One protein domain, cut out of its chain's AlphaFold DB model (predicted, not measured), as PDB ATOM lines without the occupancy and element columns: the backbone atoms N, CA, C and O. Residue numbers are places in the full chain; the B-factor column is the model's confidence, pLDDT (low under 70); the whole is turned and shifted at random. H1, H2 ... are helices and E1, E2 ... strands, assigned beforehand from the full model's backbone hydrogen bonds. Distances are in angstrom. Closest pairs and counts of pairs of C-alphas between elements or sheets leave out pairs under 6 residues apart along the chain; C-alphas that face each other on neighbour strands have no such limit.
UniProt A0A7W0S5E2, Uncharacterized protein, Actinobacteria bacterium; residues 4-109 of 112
ATOM      1  N   LYS A   4      80.094  69.990  71.974       85.81
ATOM      2  CA  LYS A   4      80.303  70.879  73.119       85.81
ATOM      3  C   LYS A   4      81.017  72.163  72.698       85.81
ATOM      4  O   LYS A   4      80.495  73.236  72.973       85.81
ATOM      5  N   ASP A   5      82.103  72.050  71.932       87.44
ATOM      6  CA  ASP A   5      82.839  73.202  71.396       87.44
ATOM      7  C   ASP A   5      81.921  74.103  70.553       87.44
ATOM      8  O   ASP A   5      81.963  75.325  70.651       87.44
ATOM      9  N   GLU A   6      81.045  73.522  69.722       90.31
ATOM     10  CA  GLU A   6      80.092  74.309  68.925       90.31
ATOM     11  C   GLU A   6      79.082  75.061  69.807       90.31
ATOM     12  O   GLU A   6      78.753  76.219  69.532       90.31
ATOM     13  N   GLN A   7      78.599  74.418  70.872       92.06
ATOM     14  CA  GLN A   7      77.693  75.041  71.831       92.06
ATOM     15  C   GLN A   7      78.380  76.191  72.576       92.06
ATOM     16  O   GLN A   7      77.814  77.279  72.647       92.06
ATOM     17  N   ASP A   8      79.594  75.980  73.083       94.25
ATOM     18  CA  ASP A   8      80.334  76.990  73.847       94.25
ATOM     19  C   ASP A   8      80.692  78.197  72.985       94.25
ATOM     20  O   ASP A   8      80.525  79.337  73.415       94.25
ATOM     21  N   ARG A   9      81.064  77.960  71.723       95.19
ATOM     22  CA  ARG A   9      81.264  79.032  70.742       95.19
ATOM     23  C   ARG A   9      79.985  79.822  70.488       95.19
ATOM     24  O   ARG A   9      80.045  81.039  70.376       95.19
ATOM     25  N   ARG A  10      78.826  79.161  70.389       95.69
ATOM     26  CA  ARG A  10      77.541  79.858  70.205       95.69
ATOM     27  C   ARG A  10      77.183  80.706  71.419       95.69
ATOM     28  O   ARG A  10      76.734  81.832  71.240       95.69
ATOM     29  N   VAL A  11      77.396  80.173  72.621       96.69
ATOM     30  CA  VAL A  11      77.209  80.918  73.868       96.69
ATOM     31  C   VAL A  11      78.110  82.159  73.855       96.69
ATOM     32  O   VAL A  11      77.578  83.259  73.920       96.69
ATOM     33  N   ALA A  12      79.415  82.005  73.611       97.38
ATOM     34  CA  ALA A  12      80.374  83.116  73.550       97.38
ATOM     35  C   ALA A  12      79.991  84.213  72.541       97.38
ATOM     36  O   ALA A  12      80.087  85.405  72.838       97.38
ATOM     37  N   LEU A  13      79.534  83.822  71.346       97.50
ATOM     38  CA  LEU A  13      79.072  84.764  70.323       97.50
ATOM     39  C   LEU A  13      77.833  85.541  70.784       97.50
ATOM     40  O   LEU A  13      77.775  86.754  70.612       97.50
ATOM     41  N   ASN A  14      76.857  84.856  71.379       97.81
ATOM     42  CA  ASN A  14      75.630  85.494  71.852       97.81
ATOM     43  C   ASN A  14      75.905  86.456  73.016       97.81
ATOM     44  O   ASN A  14      75.423  87.585  72.997       97.81
ATOM     45  N   GLU A  15      76.720  86.042  73.985       97.94
ATOM     46  CA  GLU A  15      77.108  86.891  75.114       97.94
ATOM     47  C   GLU A  15      77.836  88.154  74.630       97.94
ATOM     48  O   GLU A  15      77.525  89.255  75.080       97.94
ATOM     49  N   SER A  16      78.745  88.020  73.652       97.69
ATOM     50  CA  SER A  16      79.468  89.155  73.050       97.69
ATOM     51  C   SER A  16      78.519  90.157  72.377       97.69
ATOM     52  O   SER A  16      78.679  91.365  72.540       97.69
ATOM     53  N   LEU A  17      77.473  89.676  71.694       96.88
ATOM     54  CA  LEU A  17      76.458  90.540  71.078       96.88
ATOM     55  C   LEU A  17      75.657  91.331  72.120       96.88
ATOM     56  O   LEU A  17      75.459  92.537  71.968       96.88
ATOM     57  N   PHE A  18      75.193  90.682  73.191       97.62
ATOM     58  CA  PHE A  18      74.507  91.393  74.276       97.62
ATOM     59  C   PHE A  18      75.444  92.342  75.014       97.62
ATOM     60  O   PHE A  18      75.015  93.404  75.475       97.62
ATOM     61  N   ARG A  19      76.733  92.002  75.052       97.38
ATOM     62  CA  ARG A  19      77.753  92.874  75.600       97.38
ATOM     63  C   ARG A  19      77.800  94.221  74.891       97.38
ATOM     64  O   ARG A  19      77.798  95.242  75.576       97.38
ATOM     65  N   GLU A  20      77.803  94.233  73.561       96.62
ATOM     66  CA  GLU A  20      77.807  95.473  72.775       96.62
ATOM     67  C   GLU A  20      76.574  96.339  73.070       96.62
ATOM     68  O   GLU A  20      76.662  97.565  73.175       96.62
ATOM     69  N   VAL A  21      75.411  95.702  73.247       96.56
ATOM     70  CA  VAL A  21      74.173  96.403  73.612       96.56
ATOM     71  C   VAL A  21      74.334  97.102  74.958       96.56
ATOM     72  O   VAL A  21      73.986  98.277  75.084       96.56
ATOM     73  N   ASN A  22      74.881  96.406  75.949       97.44
ATOM     74  CA  ASN A  22      75.043  96.949  77.288       97.44
ATOM     75  C   ASN A  22      76.098  98.052  77.374       97.44
ATOM     76  O   ASN A  22      75.878  99.020  78.094       97.44
ATOM     77  N   GLU A  23      77.191  97.980  76.613       95.75
ATOM     78  CA  GLU A  23      78.153  99.091  76.550       95.75
ATOM     79  C   GLU A  23      77.522 100.351  75.972       95.75
ATOM     80  O   GLU A  23      77.690 101.443  76.510       95.75
ATOM     81  N   ARG A  24      76.681 100.208  74.947       95.56
ATOM     82  CA  ARG A  24      75.931 101.347  74.423       95.56
ATOM     83  C   ARG A  24      74.929 101.907  75.438       95.56
ATOM     84  O   ARG A  24      74.723 103.121  75.487       95.56
ATOM     85  N   LEU A  25      74.285 101.050  76.232       94.62
ATOM     86  CA  LEU A  25      73.409 101.490  77.324       94.62
ATOM     87  C   LEU A  25      74.199 102.226  78.410       94.62
ATOM     88  O   LEU A  25      73.741 103.265  78.886       94.62
ATOM     89  N   GLU A  26      75.396 101.747  78.742       94.50
ATOM     90  CA  GLU A  26      76.306 102.398  79.682       94.50
ATOM     91  C   GLU A  26      76.715 103.796  79.195       94.50
ATOM     92  O   GLU A  26      76.585 104.769  79.938       94.50
ATOM     93  N   GLU A  27      77.148 103.929  77.937       93.44
ATOM     94  CA  GLU A  27      77.517 105.214  77.328       93.44
ATOM     95  C   GLU A  27      76.369 106.229  77.386       93.44
ATOM     96  O   GLU A  27      76.568 107.402  77.730       93.44
ATOM     97  N   ILE A  28      75.147 105.781  77.073       93.12
ATOM     98  CA  ILE A  28      73.938 106.606  77.153       93.12
ATOM     99  C   ILE A  28      73.667 107.003  78.608       93.12
ATOM    100  O   ILE A  28      73.437 108.182  78.881       93.12
ATOM    101  N   GLY A  29      73.736 106.049  79.541       91.75
ATOM    102  CA  GLY A  29      73.550 106.285  80.971       91.75
ATOM    103  C   GLY A  29      74.522 107.335  81.509       91.75
ATOM    104  O   GLY A  29      74.097 108.324  82.109       91.75
ATOM    105  N   ARG A  30      75.818 107.197  81.203       91.00
ATOM    106  CA  ARG A  30      76.856 108.170  81.587       91.00
ATOM    107  C   ARG A  30      76.605 109.548  80.975       91.00
ATOM    108  O   ARG A  30      76.711 110.554  81.674       91.00
ATOM    109  N   SER A  31      76.219 109.606  79.700       90.19
ATOM    110  CA  SER A  31      75.944 110.870  78.994       90.19
ATOM    111  C   SER A  31      74.769 111.653  79.586       90.19
ATOM    112  O   SER A  31      74.745 112.882  79.519       90.19
ATOM    113  N   LEU A  32      73.798 110.959  80.183       88.50
ATOM    114  CA  LEU A  32      72.638 111.566  80.840       88.50
ATOM    115  C   LEU A  32      72.893 111.923  82.313       88.50
ATOM    116  O   LEU A  32      71.982 112.402  82.987       88.50
ATOM    117  N   GLY A  33      74.114 111.709  82.818       84.50
ATOM    118  CA  GLY A  33      74.434 111.883  84.234       84.50
ATOM    119  C   GLY A  33      73.766 110.833  85.121       84.50
ATOM    120  O   GLY A  33      73.447 111.131  86.271       84.50
ATOM    121  N   GLY A  34      73.511 109.636  84.581       76.62
ATOM    122  CA  GLY A  34      72.913 108.523  85.303       76.62
ATOM    123  C   GLY A  34      73.697 108.221  86.577       76.62
ATOM    124  O   GLY A  34      74.881 107.902  86.531       76.62
ATOM    125  N   SER A  35      73.024 108.346  87.716       73.75
ATOM    126  CA  SER A  35      73.548 108.005  89.037       73.75
ATOM    127  C   SER A  35      72.667 106.925  89.651       73.75
ATOM    128  O   SER A  35      71.446 107.100  89.679       73.75
ATOM    129  N   GLY A  36      73.265 105.854  90.174       81.94
ATOM    130  CA  GLY A  36      72.542 104.731  90.760       81.94
ATOM    131  C   GLY A  36      72.108 103.693  89.725       81.94
ATOM    132  O   GLY A  36      72.789 103.442  88.732       81.94
ATOM    133  N   ASP A  37      70.960 103.075  89.975       87.12
ATOM    134  CA  ASP A  37      70.469 101.916  89.237       87.12
ATOM    135  C   ASP A  37      70.137 102.221  87.766       87.12
ATOM    136  O   ASP A  37      69.322 103.094  87.460       87.12
ATOM    137  N   ASN A  38      70.748 101.464  86.851       92.75
ATOM    138  CA  ASN A  38      70.505 101.522  85.410       92.75
ATOM    139  C   ASN A  38      70.015 100.161  84.891       92.75
ATOM    140  O   ASN A  38      70.343  99.110  85.446       92.75
ATOM    141  N   GLU A  39      69.208 100.178  83.827       94.31
ATOM    142  CA  GLU A  39      68.742  98.957  83.163       94.31
ATOM    143  C   GLU A  39      69.760  98.479  82.127       94.31
ATOM    144  O   GLU A  39      70.111  99.203  81.196       94.31
ATOM    145  N   PHE A  40      70.141  97.215  82.251       96.75
ATOM    146  CA  PHE A  40      70.964  96.486  81.298       96.75
ATOM    147  C   PHE A  40      70.211  95.251  80.805       96.75
ATOM    148  O   PHE A  40      69.279  94.769  81.451       96.75
ATOM    149  N   VAL A  41      70.595  94.726  79.648       97.69
ATOM    150  CA  VAL A  41      70.077  93.468  79.105       97.69
ATOM    151  C   VAL A  41      70.876  92.304  79.692       97.69
ATOM    152  O   VAL A  41      72.081  92.407  79.897       97.69
ATOM    153  N   CYS A  42      70.210  91.188  79.981       98.25
ATOM    154  CA  CYS A  42      70.884  89.961  80.398       98.25
ATOM    155  C   CYS A  42      71.855  89.484  79.305       98.25
ATOM    156  O   CYS A  42      71.436  89.233  78.180       98.25
ATOM    157  N   GLU A  43      73.128  89.302  79.649       98.00
ATOM    158  CA  GLU A  43      74.189  88.919  78.706       98.00
ATOM    159  C   GLU A  43      74.334  87.406  78.563       98.00
ATOM    160  O   GLU A  43      75.433  86.920  78.343       98.00
ATOM    161  N   CYS A  44      73.265  86.632  78.751       97.88
ATOM    162  CA  CYS A  44      73.384  85.178  78.715       97.88
ATOM    163  C   CYS A  44      73.554  84.657  77.281       97.88
ATOM    164  O   CYS A  44      73.247  85.328  76.297       97.88
ATOM    165  N   GLY A  45      73.972  83.396  77.158       95.50
ATOM    166  CA  GLY A  45      74.157  82.735  75.864       95.50
ATOM    167  C   GLY A  45      72.888  82.471  75.047       95.50
ATOM    168  O   GLY A  45      72.985  81.846  73.989       95.50
ATOM    169  N   ASP A  46      71.702  82.877  75.508       96.31
ATOM    170  CA  ASP A  46      70.448  82.693  74.775       96.31
ATOM    171  C   ASP A  46      70.189  83.869  73.825       96.31
ATOM    172  O   ASP A  46      69.831  84.964  74.250       96.31
ATOM    173  N   SER A  47      70.278  83.612  72.518       93.62
ATOM    174  CA  SER A  47      69.999  84.593  71.456       93.62
ATOM    175  C   SER A  47      68.593  85.214  71.504       93.62
ATOM    176  O   SER A  47      68.363  86.242  70.873       93.62
ATOM    177  N   GLY A  48      67.638  84.582  72.195       94.50
ATOM    178  CA  GLY A  48      66.280  85.092  72.386       94.50
ATOM    179  C   GLY A  48      66.085  85.905  73.667       94.50
ATOM    180  O   GLY A  48      64.975  86.396  73.904       94.50
ATOM    181  N   CYS A  49      67.115  86.050  74.507       96.31
ATOM    182  CA  CYS A  49      66.977  86.747  75.777       96.31
ATOM    183  C   CYS A  49      66.756  88.249  75.558       96.31
ATOM    184  O   CYS A  49      67.534  88.936  74.907       96.31
ATOM    185  N   THR A  50      65.670  88.771  76.121       93.44
ATOM    186  CA  THR A  50      65.339  90.209  76.103       93.44
ATOM    187  C   THR A  50      65.057  90.743  77.504       93.44
ATOM    188  O   THR A  50      64.594  91.872  77.677       93.44
ATOM    189  N   GLN A  51      65.318  89.917  78.519       97.81
ATOM    190  CA  GLN A  51      65.102  90.279  79.908       97.81
ATOM    191  C   GLN A  51      66.172  91.263  80.366       97.81
ATOM    192  O   GLN A  51      67.315  91.231  79.907       97.81
ATOM    193  N   ARG A  52      65.773  92.139  81.283       96.56
ATOM    194  CA  ARG A  52      66.626  93.187  81.823       96.56
ATOM    195  C   ARG A  52      66.950  92.921  83.275       96.56
ATOM    196  O   ARG A  52      66.174  92.286  83.988       96.56
ATOM    197  N   LEU A  53      68.097  93.426  83.680       95.56
ATOM    198  CA  LEU A  53      68.588  93.426  85.042       95.56
ATOM    199  C   LEU A  53      69.026  94.840  85.404       95.56
ATOM    200  O   LEU A  53      69.299  95.670  84.534       95.56
ATOM    201  N   THR A  54      69.055  95.116  86.698       93.81
ATOM    202  CA  THR A  54      69.354  96.443  87.218       93.81
ATOM    203  C   THR A  54      70.660  96.398  87.986       93.81
ATOM    204  O   THR A  54      70.839  95.553  88.865       93.81
ATOM    205  N   LEU A  55      71.579  97.296  87.640       93.88
ATOM    206  CA  LEU A  55      72.803  97.534  88.391       93.88
ATOM    207  C   LEU A  55      73.315  98.952  88.154       93.88
ATOM    208  O   LEU A  55      72.983  99.601  87.163       93.88
ATOM    209  N   ASP A  56      74.143  99.414  89.077       93.06
ATOM    210  CA  ASP A  56      74.836 100.689  88.963       93.06
ATOM    211  C   ASP A  56      75.905 100.671  87.850       93.06
ATOM    212  O   ASP A  56      76.536  99.639  87.594       93.06
ATOM    213  N   LEU A  57      76.121 101.821  87.198       93.94
ATOM    214  CA  LEU A  57      77.088 101.965  86.098       93.94
ATOM    215  C   LEU A  57      78.518 101.628  86.528       93.94
ATOM    216  O   LEU A  57      79.248 100.991  85.771       93.94
ATOM    217  N   ASP A  58      78.931 102.014  87.735       93.38
ATOM    218  CA  ASP A  58      80.279 101.731  88.232       93.38
ATOM    219  C   ASP A  58      80.435 100.244  88.558       93.38
ATOM    220  O   ASP A  58      81.513  99.665  88.408       93.38
ATOM    221  N   ARG A  59      79.340  99.587  88.957       94.12
ATOM    222  CA  ARG A  59      79.332  98.138  89.157       94.12
ATOM    223  C   ARG A  59      79.442  97.385  87.836       94.12
ATOM    224  O   ARG A  59      80.193  96.412  87.774       94.12
ATOM    225  N   TYR A  60      78.718  97.826  86.813       95.88
ATOM    226  CA  TYR A  60      78.825  97.267  85.469       95.88
ATOM    227  C   TYR A  60      80.242  97.451  84.906       95.88
ATOM    228  O   TYR A  60      80.855  96.480  84.467       95.88
ATOM    229  N   GLU A  61      80.815  98.648  85.041       94.88
ATOM    230  CA  GLU A  61      82.190  98.942  84.620       94.88
ATOM    231  C   GLU A  61      83.222  98.064  85.341       94.88
ATOM    232  O   GLU A  61      84.118  97.498  84.718       94.88
ATOM    233  N   ALA A  62      83.061  97.862  86.653       95.38
ATOM    234  CA  ALA A  62      83.929  96.966  87.411       95.38
ATOM    235  C   ALA A  62      83.857  95.516  86.901       95.38
ATOM    236  O   ALA A  62      84.887  94.846  86.827       95.38
ATOM    237  N   ILE A  63      82.668  95.027  86.530       96.25
ATOM    238  CA  ILE A  63      82.500  93.697  85.926       96.25
ATOM    239  C   ILE A  63      83.200  93.644  84.561       96.25
ATOM    240  O   ILE A  63      83.928  92.689  84.294       96.25
ATOM    241  N   ARG A  64      83.036  94.688  83.739       95.31
ATOM    242  CA  ARG A  64      83.606  94.792  82.387       95.31
ATOM    243  C   ARG A  64      85.091  95.084  82.307       95.31
ATOM    244  O   ARG A  64      85.662  94.965  81.230       95.31
ATOM    245  N   SER A  65      85.743  95.336  83.434       95.75
ATOM    246  CA  SER A  65      87.208  95.346  83.501       95.75
ATOM    247  C   SER A  65      87.850  93.987  83.165       95.75
ATOM    248  O   SER A  65      89.047  93.929  82.887       95.75
ATOM    249  N   THR A  66      87.061  92.906  83.148       96.50
ATOM    250  CA  THR A  66      87.495  91.566  82.747       96.50
ATOM    251  C   THR A  66      86.746  91.115  81.492       96.50
ATOM    252  O   THR A  66      85.556  90.810  81.548       96.50
ATOM    253  N   ALA A  67      87.464  90.975  80.374       96.19
ATOM    254  CA  ALA A  67      86.914  90.590  79.068       96.19
ATOM    255  C   ALA A  67      86.151  89.250  79.058       96.19
ATOM    256  O   ALA A  67      85.326  89.005  78.181       96.19
ATOM    257  N   THR A  68      86.406  88.362  80.020       97.31
ATOM    258  CA  THR A  68      85.738  87.057  80.140       97.31
ATOM    259  C   THR A  68      84.509  87.072  81.047       97.31
ATOM    260  O   THR A  68      83.878  86.025  81.198       97.31
ATOM    261  N   HIS A  69      84.167  88.216  81.650       98.19
ATOM    262  CA  HIS A  69      83.011  88.353  82.531       98.19
ATOM    263  C   HIS A  69      81.753  88.818  81.793       98.19
ATOM    264  O   HIS A  69      81.809  89.668  80.903       98.19
ATOM    265  N   PHE A  70      80.611  88.291  82.234       98.25
ATOM    266  CA  PHE A  70      79.284  88.663  81.746       98.25
ATOM    267  C   PHE A  70      78.281  88.766  82.892       98.25
ATOM    268  O   PHE A  70      78.378  88.025  83.875       98.25
ATOM    269  N   VAL A  71      77.313  89.677  82.766       98.00
ATOM    270  CA  VAL A  71      76.238  89.865  83.751       98.00
ATOM    271  C   VAL A  71      74.939  89.209  83.284       98.00
ATOM    272  O   VAL A  71      74.388  89.537  82.235       98.00
ATOM    273  N   VAL A  72      74.421  88.268  84.073       98.31
ATOM    274  CA  VAL A  72      73.249  87.455  83.718       98.31
ATOM    275  C   VAL A  72      72.217  87.435  84.839       98.31
ATOM    276  O   VAL A  72      72.531  87.661  86.006       98.31
ATOM    277  N   LEU A  73      70.961  87.151  84.504       98.19
ATOM    278  CA  LEU A  73      69.914  86.947  85.503       98.19
ATOM    279  C   LEU A  73      70.106  85.624  86.265       98.19
ATOM    280  O   LEU A  73      70.634  84.654  85.709       98.19
ATOM    281  N   PRO A  74      69.624  85.528  87.517       96.25
ATOM    282  CA  PRO A  74      69.575  84.257  88.226       96.25
ATOM    283  C   PRO A  74      68.835  83.190  87.403       96.25
ATOM    284  O   PRO A  74      67.735  83.418  86.905       96.25
ATOM    285  N   GLY A  75      69.454  82.018  87.247       95.50
ATOM    286  CA  GLY A  75      68.919  80.918  86.434       95.50
ATOM    287  C   GLY A  75      69.239  80.993  84.935       95.50
ATOM    288  O   GLY A  75      68.890  80.064  84.213       95.50
ATOM    289  N   HIS A  76      69.921  82.046  84.470       97.56
ATOM    290  CA  HIS A  76      70.343  82.203  83.068       97.56
ATOM    291  C   HIS A  76      71.804  81.808  82.815       97.56
ATOM    292  O   HIS A  76      72.325  82.017  81.723       97.56
ATOM    293  N   VAL A  77      72.462  81.237  83.820       97.06
ATOM    294  CA  VAL A  77      73.803  80.663  83.690       97.06
ATOM    295  C   VAL A  77      73.738  79.462  82.744       97.06
ATOM    296  O   VAL A  77      72.816  78.655  82.859       97.06
ATOM    297  N   ALA A  78      74.715  79.309  81.854       95.19
ATOM    298  CA  ALA A  78      74.902  78.157  80.977       95.19
ATOM    299  C   ALA A  78      75.892  77.151  81.606       95.19
ATOM    300  O   ALA A  78      77.112  77.263  81.419       95.19
ATOM    301  N   PRO A  79      75.418  76.131  82.351       92.69
ATOM    302  CA  PRO A  79      76.306  75.259  83.106       92.69
ATOM    303  C   PRO A  79      77.237  74.486  82.169       92.69
ATOM    304  O   PRO A  79      76.806  73.907  81.171       92.69
ATOM    305  N   GLY A  80      78.525  74.472  82.503       91.38
ATOM    306  CA  GLY A  80      79.559  73.803  81.718       91.38
ATOM    307  C   GLY A  80      80.164  74.648  80.594       91.38
ATOM    308  O   GLY A  80      81.199  74.240  80.078       91.38
ATOM    309  N   ALA A  81      79.576  75.790  80.221       93.62
ATOM    310  CA  ALA A  81      80.206  76.790  79.344       93.62
ATOM    311  C   ALA A  81      80.879  77.922  80.150       93.62
ATOM    312  O   ALA A  81      81.815  78.574  79.681       93.62
ATOM    313  N   GLU A  82      80.416  78.138  81.380       96.38
ATOM    314  CA  GLU A  82      80.893  79.174  82.294       96.38
ATOM    315  C   GLU A  82      80.807  78.745  83.763       96.38
ATOM    316  O   GLU A  82      80.189  77.732  84.112       96.38
ATOM    317  N   ARG A  83      81.437  79.543  84.629       97.19
ATOM    318  CA  ARG A  83      81.347  79.451  86.092       97.19
ATOM    319  C   ARG A  83      80.822  80.757  86.678       97.19
ATOM    320  O   ARG A  83      81.137  81.822  86.164       97.19
ATOM    321  N   VAL A  84      80.084  80.687  87.782       97.88
ATOM    322  CA  VAL A  84      79.673  81.881  88.538       97.88
ATOM    323  C   VAL A  84      80.853  82.377  89.375       97.88
ATOM    324  O   VAL A  84      81.459  81.596  90.108       97.88
ATOM    325  N   VAL A  85      81.177  83.666  89.269       97.69
ATOM    326  CA  VAL A  85      82.261  84.322  90.030       97.69
ATOM    327  C   VAL A  85      81.749  85.336  91.048       97.69
ATOM    328  O   VAL A  85      82.448  85.661  92.006       97.69
ATOM    329  N   ALA A  86      80.517  85.814  90.875       96.50
ATOM    330  CA  ALA A  86      79.804  86.597  91.871       96.50
ATOM    331  C   ALA A  86      78.295  86.399  91.713       96.50
ATOM    332  O   ALA A  86      77.797  86.220  90.604       96.50
ATOM    333  N   GLU A  87      77.563  86.489  92.815       94.38
ATOM    334  CA  GLU A  87      76.104  86.406  92.830       94.38
ATOM    335  C   GLU A  87      75.521  87.405  93.829       94.38
ATOM    336  O   GLU A  87      76.148  87.754  94.832       94.38
ATOM    337  N   ASN A  88      74.328  87.897  93.522       89.44
ATOM    338  CA  ASN A  88      73.461  88.621  94.439       89.44
ATOM    339  C   ASN A  88      71.995  88.326  94.080       89.44
ATOM    340  O   ASN A  88      71.711  87.574  93.148       89.44
ATOM    341  N   ASP A  89      71.064  88.944  94.805       87.44
ATOM    342  CA  ASP A  89      69.629  88.688  94.643       87.44
ATOM    343  C   ASP A  89      69.064  89.115  93.271       87.44
ATOM    344  O   ASP A  89      68.001  88.644  92.874       87.44
ATOM    345  N   SER A  90      69.746  90.010  92.546       90.25
ATOM    346  CA  SER A  90      69.266  90.613  91.290       90.25
ATOM    347  C   SER A  90      69.979  90.101  90.035       90.25
ATOM    348  O   SER A  90      69.367  90.044  88.970       90.25
ATOM    349  N   TYR A  91      71.259  89.733  90.129       96.50
ATOM    350  CA  TYR A  91      72.055  89.240  89.001       96.50
ATOM    351  C   TYR A  91      73.222  88.351  89.453       96.50
ATOM    352  O   TYR A  91      73.643  88.350  90.612       96.50
ATOM    353  N   MET A  92      73.782  87.621  88.495       98.00
ATOM    354  CA  MET A  92      74.997  86.823  88.618       98.00
ATOM    355  C   MET A  92      76.058  87.344  87.650       98.00
ATOM    356  O   MET A  92      75.742  87.894  86.597       98.00
ATOM    357  N   VAL A  93      77.324  87.165  88.013       98.25
ATOM    358  CA  VAL A  93      78.469  87.393  87.131       98.25
ATOM    359  C   VAL A  93      79.068  86.040  86.800       98.25
ATOM    360  O   VAL A  93      79.404  85.273  87.708       98.25
ATOM    361  N   VAL A  94      79.196  85.754  85.512       98.44
ATOM    362  CA  VAL A  94      79.756  84.503  85.004       98.44
ATOM    363  C   VAL A  94      81.071  84.747  84.282       98.44
ATOM    364  O   VAL A  94      81.299  85.826  83.746       98.44
ATOM    365  N   GLU A  95      81.932  83.738  84.281       98.12
ATOM    366  CA  GLU A  95      83.226  83.747  83.609       98.12
ATOM    367  C   GLU A  95      83.350  82.542  82.672       98.12
ATOM    368  O   GLU A  95      83.078  81.403  83.073       98.12
ATOM    369  N   LYS A  96      83.790  82.783  81.431       95.69
ATOM    370  CA  LYS A  96      84.031  81.712  80.449       95.69
ATOM    371  C   LYS A  96      85.159  80.792  80.901       95.69
ATOM    372  O   LYS A  96      86.177  81.250  81.413       95.69
ATOM    373  N   ILE A  97      84.975  79.487  80.693       93.81
ATOM    374  CA  ILE A  97      85.938  78.466  81.145       93.81
ATOM    375  C   ILE A  97      86.591  77.670  80.011       93.81
ATOM    376  O   ILE A  97      87.624  77.052  80.247       93.81
ATOM    377  N   ASP A  98      86.003  77.672  78.815       94.38
ATOM    378  CA  ASP A  98      86.564  77.014  77.633       94.38
ATOM    379  C   ASP A  98      87.560  77.935  76.905       94.38
ATOM    380  O   ASP A  98      87.296  79.127  76.750       94.38
ATOM    381  N   GLU A  99      88.698  77.399  76.454       94.00
ATOM    382  CA  GLU A  99      89.784  78.193  75.855       94.00
ATOM    383  C   GLU A  99      89.367  78.871  74.541       94.00
ATOM    384  O   GLU A  99      89.712  80.034  74.303       94.00
ATOM    385  N   ASP A 100      88.598  78.180  73.698       94.06
ATOM    386  CA  ASP A 100      88.118  78.731  72.431       94.06
ATOM    387  C   ASP A 100      87.043  79.795  72.671       94.06
ATOM    388  O   ASP A 100      87.070  80.852  72.035       94.06
ATOM    389  N   ALA A 101      86.128  79.556  73.613       95.19
ATOM    390  CA  ALA A 101      85.144  80.548  74.033       95.19
ATOM    391  C   ALA A 101      85.808  81.799  74.633       95.19
ATOM    392  O   ALA A 101      85.429  82.912  74.276       95.19
ATOM    393  N   VAL A 102      86.824  81.633  75.490       96.75
ATOM    394  CA  VAL A 102      87.613  82.738  76.064       96.75
ATOM    395  C   VAL A 102      88.269  83.556  74.959       96.75
ATOM    396  O   VAL A 102      88.161  84.780  74.953       96.75
ATOM    397  N   ARG A 103      88.909  82.895  73.991       96.69
ATOM    398  CA  ARG A 103      89.519  83.584  72.853       96.69
ATOM    399  C   ARG A 103      88.494  84.400  72.070       96.69
ATOM    400  O   ARG A 103      88.771  85.550  71.763       96.69
ATOM    401  N   ILE A 104      87.315  83.840  71.796       96.69
ATOM    402  CA  ILE A 104      86.244  84.545  71.076       96.69
ATOM    403  C   ILE A 104      85.814  85.810  71.822       96.69
ATOM    404  O   ILE A 104      85.765  86.871  71.212       96.69
ATOM    405  N   VAL A 105      85.519  85.720  73.123       97.25
ATOM    406  CA  VAL A 105      85.013  86.882  73.878       97.25
ATOM    407  C   VAL A 105      86.076  87.957  74.101       97.25
ATOM    408  O   VAL A 105      85.728  89.120  74.265       97.25
ATOM    409  N   VAL A 106      87.360  87.582  74.092       97.19
ATOM    410  CA  VAL A 106      88.489  88.526  74.117       97.19
ATOM    411  C   VAL A 106      88.689  89.178  72.747       97.19
ATOM    412  O   VAL A 106      88.891  90.382  72.676       97.19
ATOM    413  N   GLU A 107      88.619  88.413  71.654       96.81
ATOM    414  CA  GLU A 107      88.739  88.943  70.286       96.81
ATOM    415  C   GLU A 107      87.571  89.869  69.910       96.81
ATOM    416  O   GLU A 107      87.757  90.802  69.131       96.81
ATOM    417  N   LEU A 108      86.376  89.608  70.444       96.19
ATOM    418  CA  LEU A 108      85.169  90.411  70.232       96.19
ATOM    419  C   LEU A 108      84.958  91.488  71.303       96.19
ATOM    420  O   LEU A 108      83.921  92.147  71.297       96.19
ATOM    421  N   ASP A 109      85.900  91.663  72.231       95.06
ATOM    422  CA  ASP A 109      85.813  92.729  73.222       95.06
ATOM    423  C   ASP A 109      85.956  94.096  72.523       95.06
ATOM    424  O   ASP A 109      87.005  94.373  71.931       95.06
TER     425      ASP A 109
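AT A GLANCE: This is residues 4 to 109 of the 112 residues of an uncharacterized protein of Actinobacteria bacterium (UniProt A0A7W0S5E2). A small sheet of three strands, E3, E5 and E4, and a separate hairpin of two strands, E1 and E2, are set along one side of a single long helix, H1, which runs nearly the full length of the domain. The hairpin is near the last part of H1, the short helix H3 is beside its first part, and the short helix H2 is over E3. The printed part has 106 residues with three named helices and five named strands, in the order H1 E1 E2 H2 E3 E4 E5 H3; the class is mixed, helices and strands. Both sheets are antiparallel, the larger in the order E3, E5, E4. The whole is compact, with a radius of gyration of the C-alphas of 13.0 A, and only just elongated, spanning 42 by 28 by 24 A.

IN THESE COORDINATES: The larger sheet has E3, residues 69 to 72, E5, residues 92 to 96, 13.2 A long, and E4, residues 82 to 87, 13.6 A long. The smaller has E1, residues 37 to 41, and E2, residues 52 to 56, each 13.2 A long. H1, residues 4 to 31, measures 40.7 A from C-alpha 4 at (80.303, 70.879, 73.119) to C-alpha 31 at (75.944, 110.870, 78.994). H2 is residues 57 to 64, and H3, residues 99 to 107, ends with C-alpha 107 at (88.739, 88.943, 70.286).

HOW THE PARTS SIT: E5 is the inner strand of the larger sheet: between E3 and E5, N 72 and O 92 are within hydrogen-bond range at 2.9 A, and between E5 and E4, N 95 and O 83 are within hydrogen-bond range at 2.8 A. E4 and E5 form a hairpin. H2 is on this sheet at a height over the sheet of 9.9 A, only just over E3 alone, and along it at 3 degrees on the local plane. H1 only grazes the sheet with residues 8 to 22, and H3 with residues 101 to 105. H1 and H3 touch through residues 5 to 16 of H1 alone, the closest C-alphas being those of Arg 9 and Ala 101, 5.3 A apart, at a shallow tilt of 28 degrees, the same way. H1 and H2 only just touch, with 3 pairs of C-alphas within 8 A, through residues 26 to 30 of H1 alone; the closest C-alphas are those of Glu 26 and Leu 57, 6.5 A. In the hairpin of E1 and E2, N 40 and O 53 are 2.9 A apart. The closest C-alphas of H1 and E1 are those of Asn 22 and Phe 40, 5.7 A. H2 and H3 are apart. In H1, H2 and H3 every O i to N i+4 pair is within hydrogen-bond range.

THE WHOLE: The two C-alphas farthest apart are those of Lys 4 and Gly 33, 42.9 A. The printed part has no cut and no long link; E1 to E2 and E3 to E4 are short links, the others tight. The mean pLDDT of the printed part is 94.6, and no printed residue is under 70.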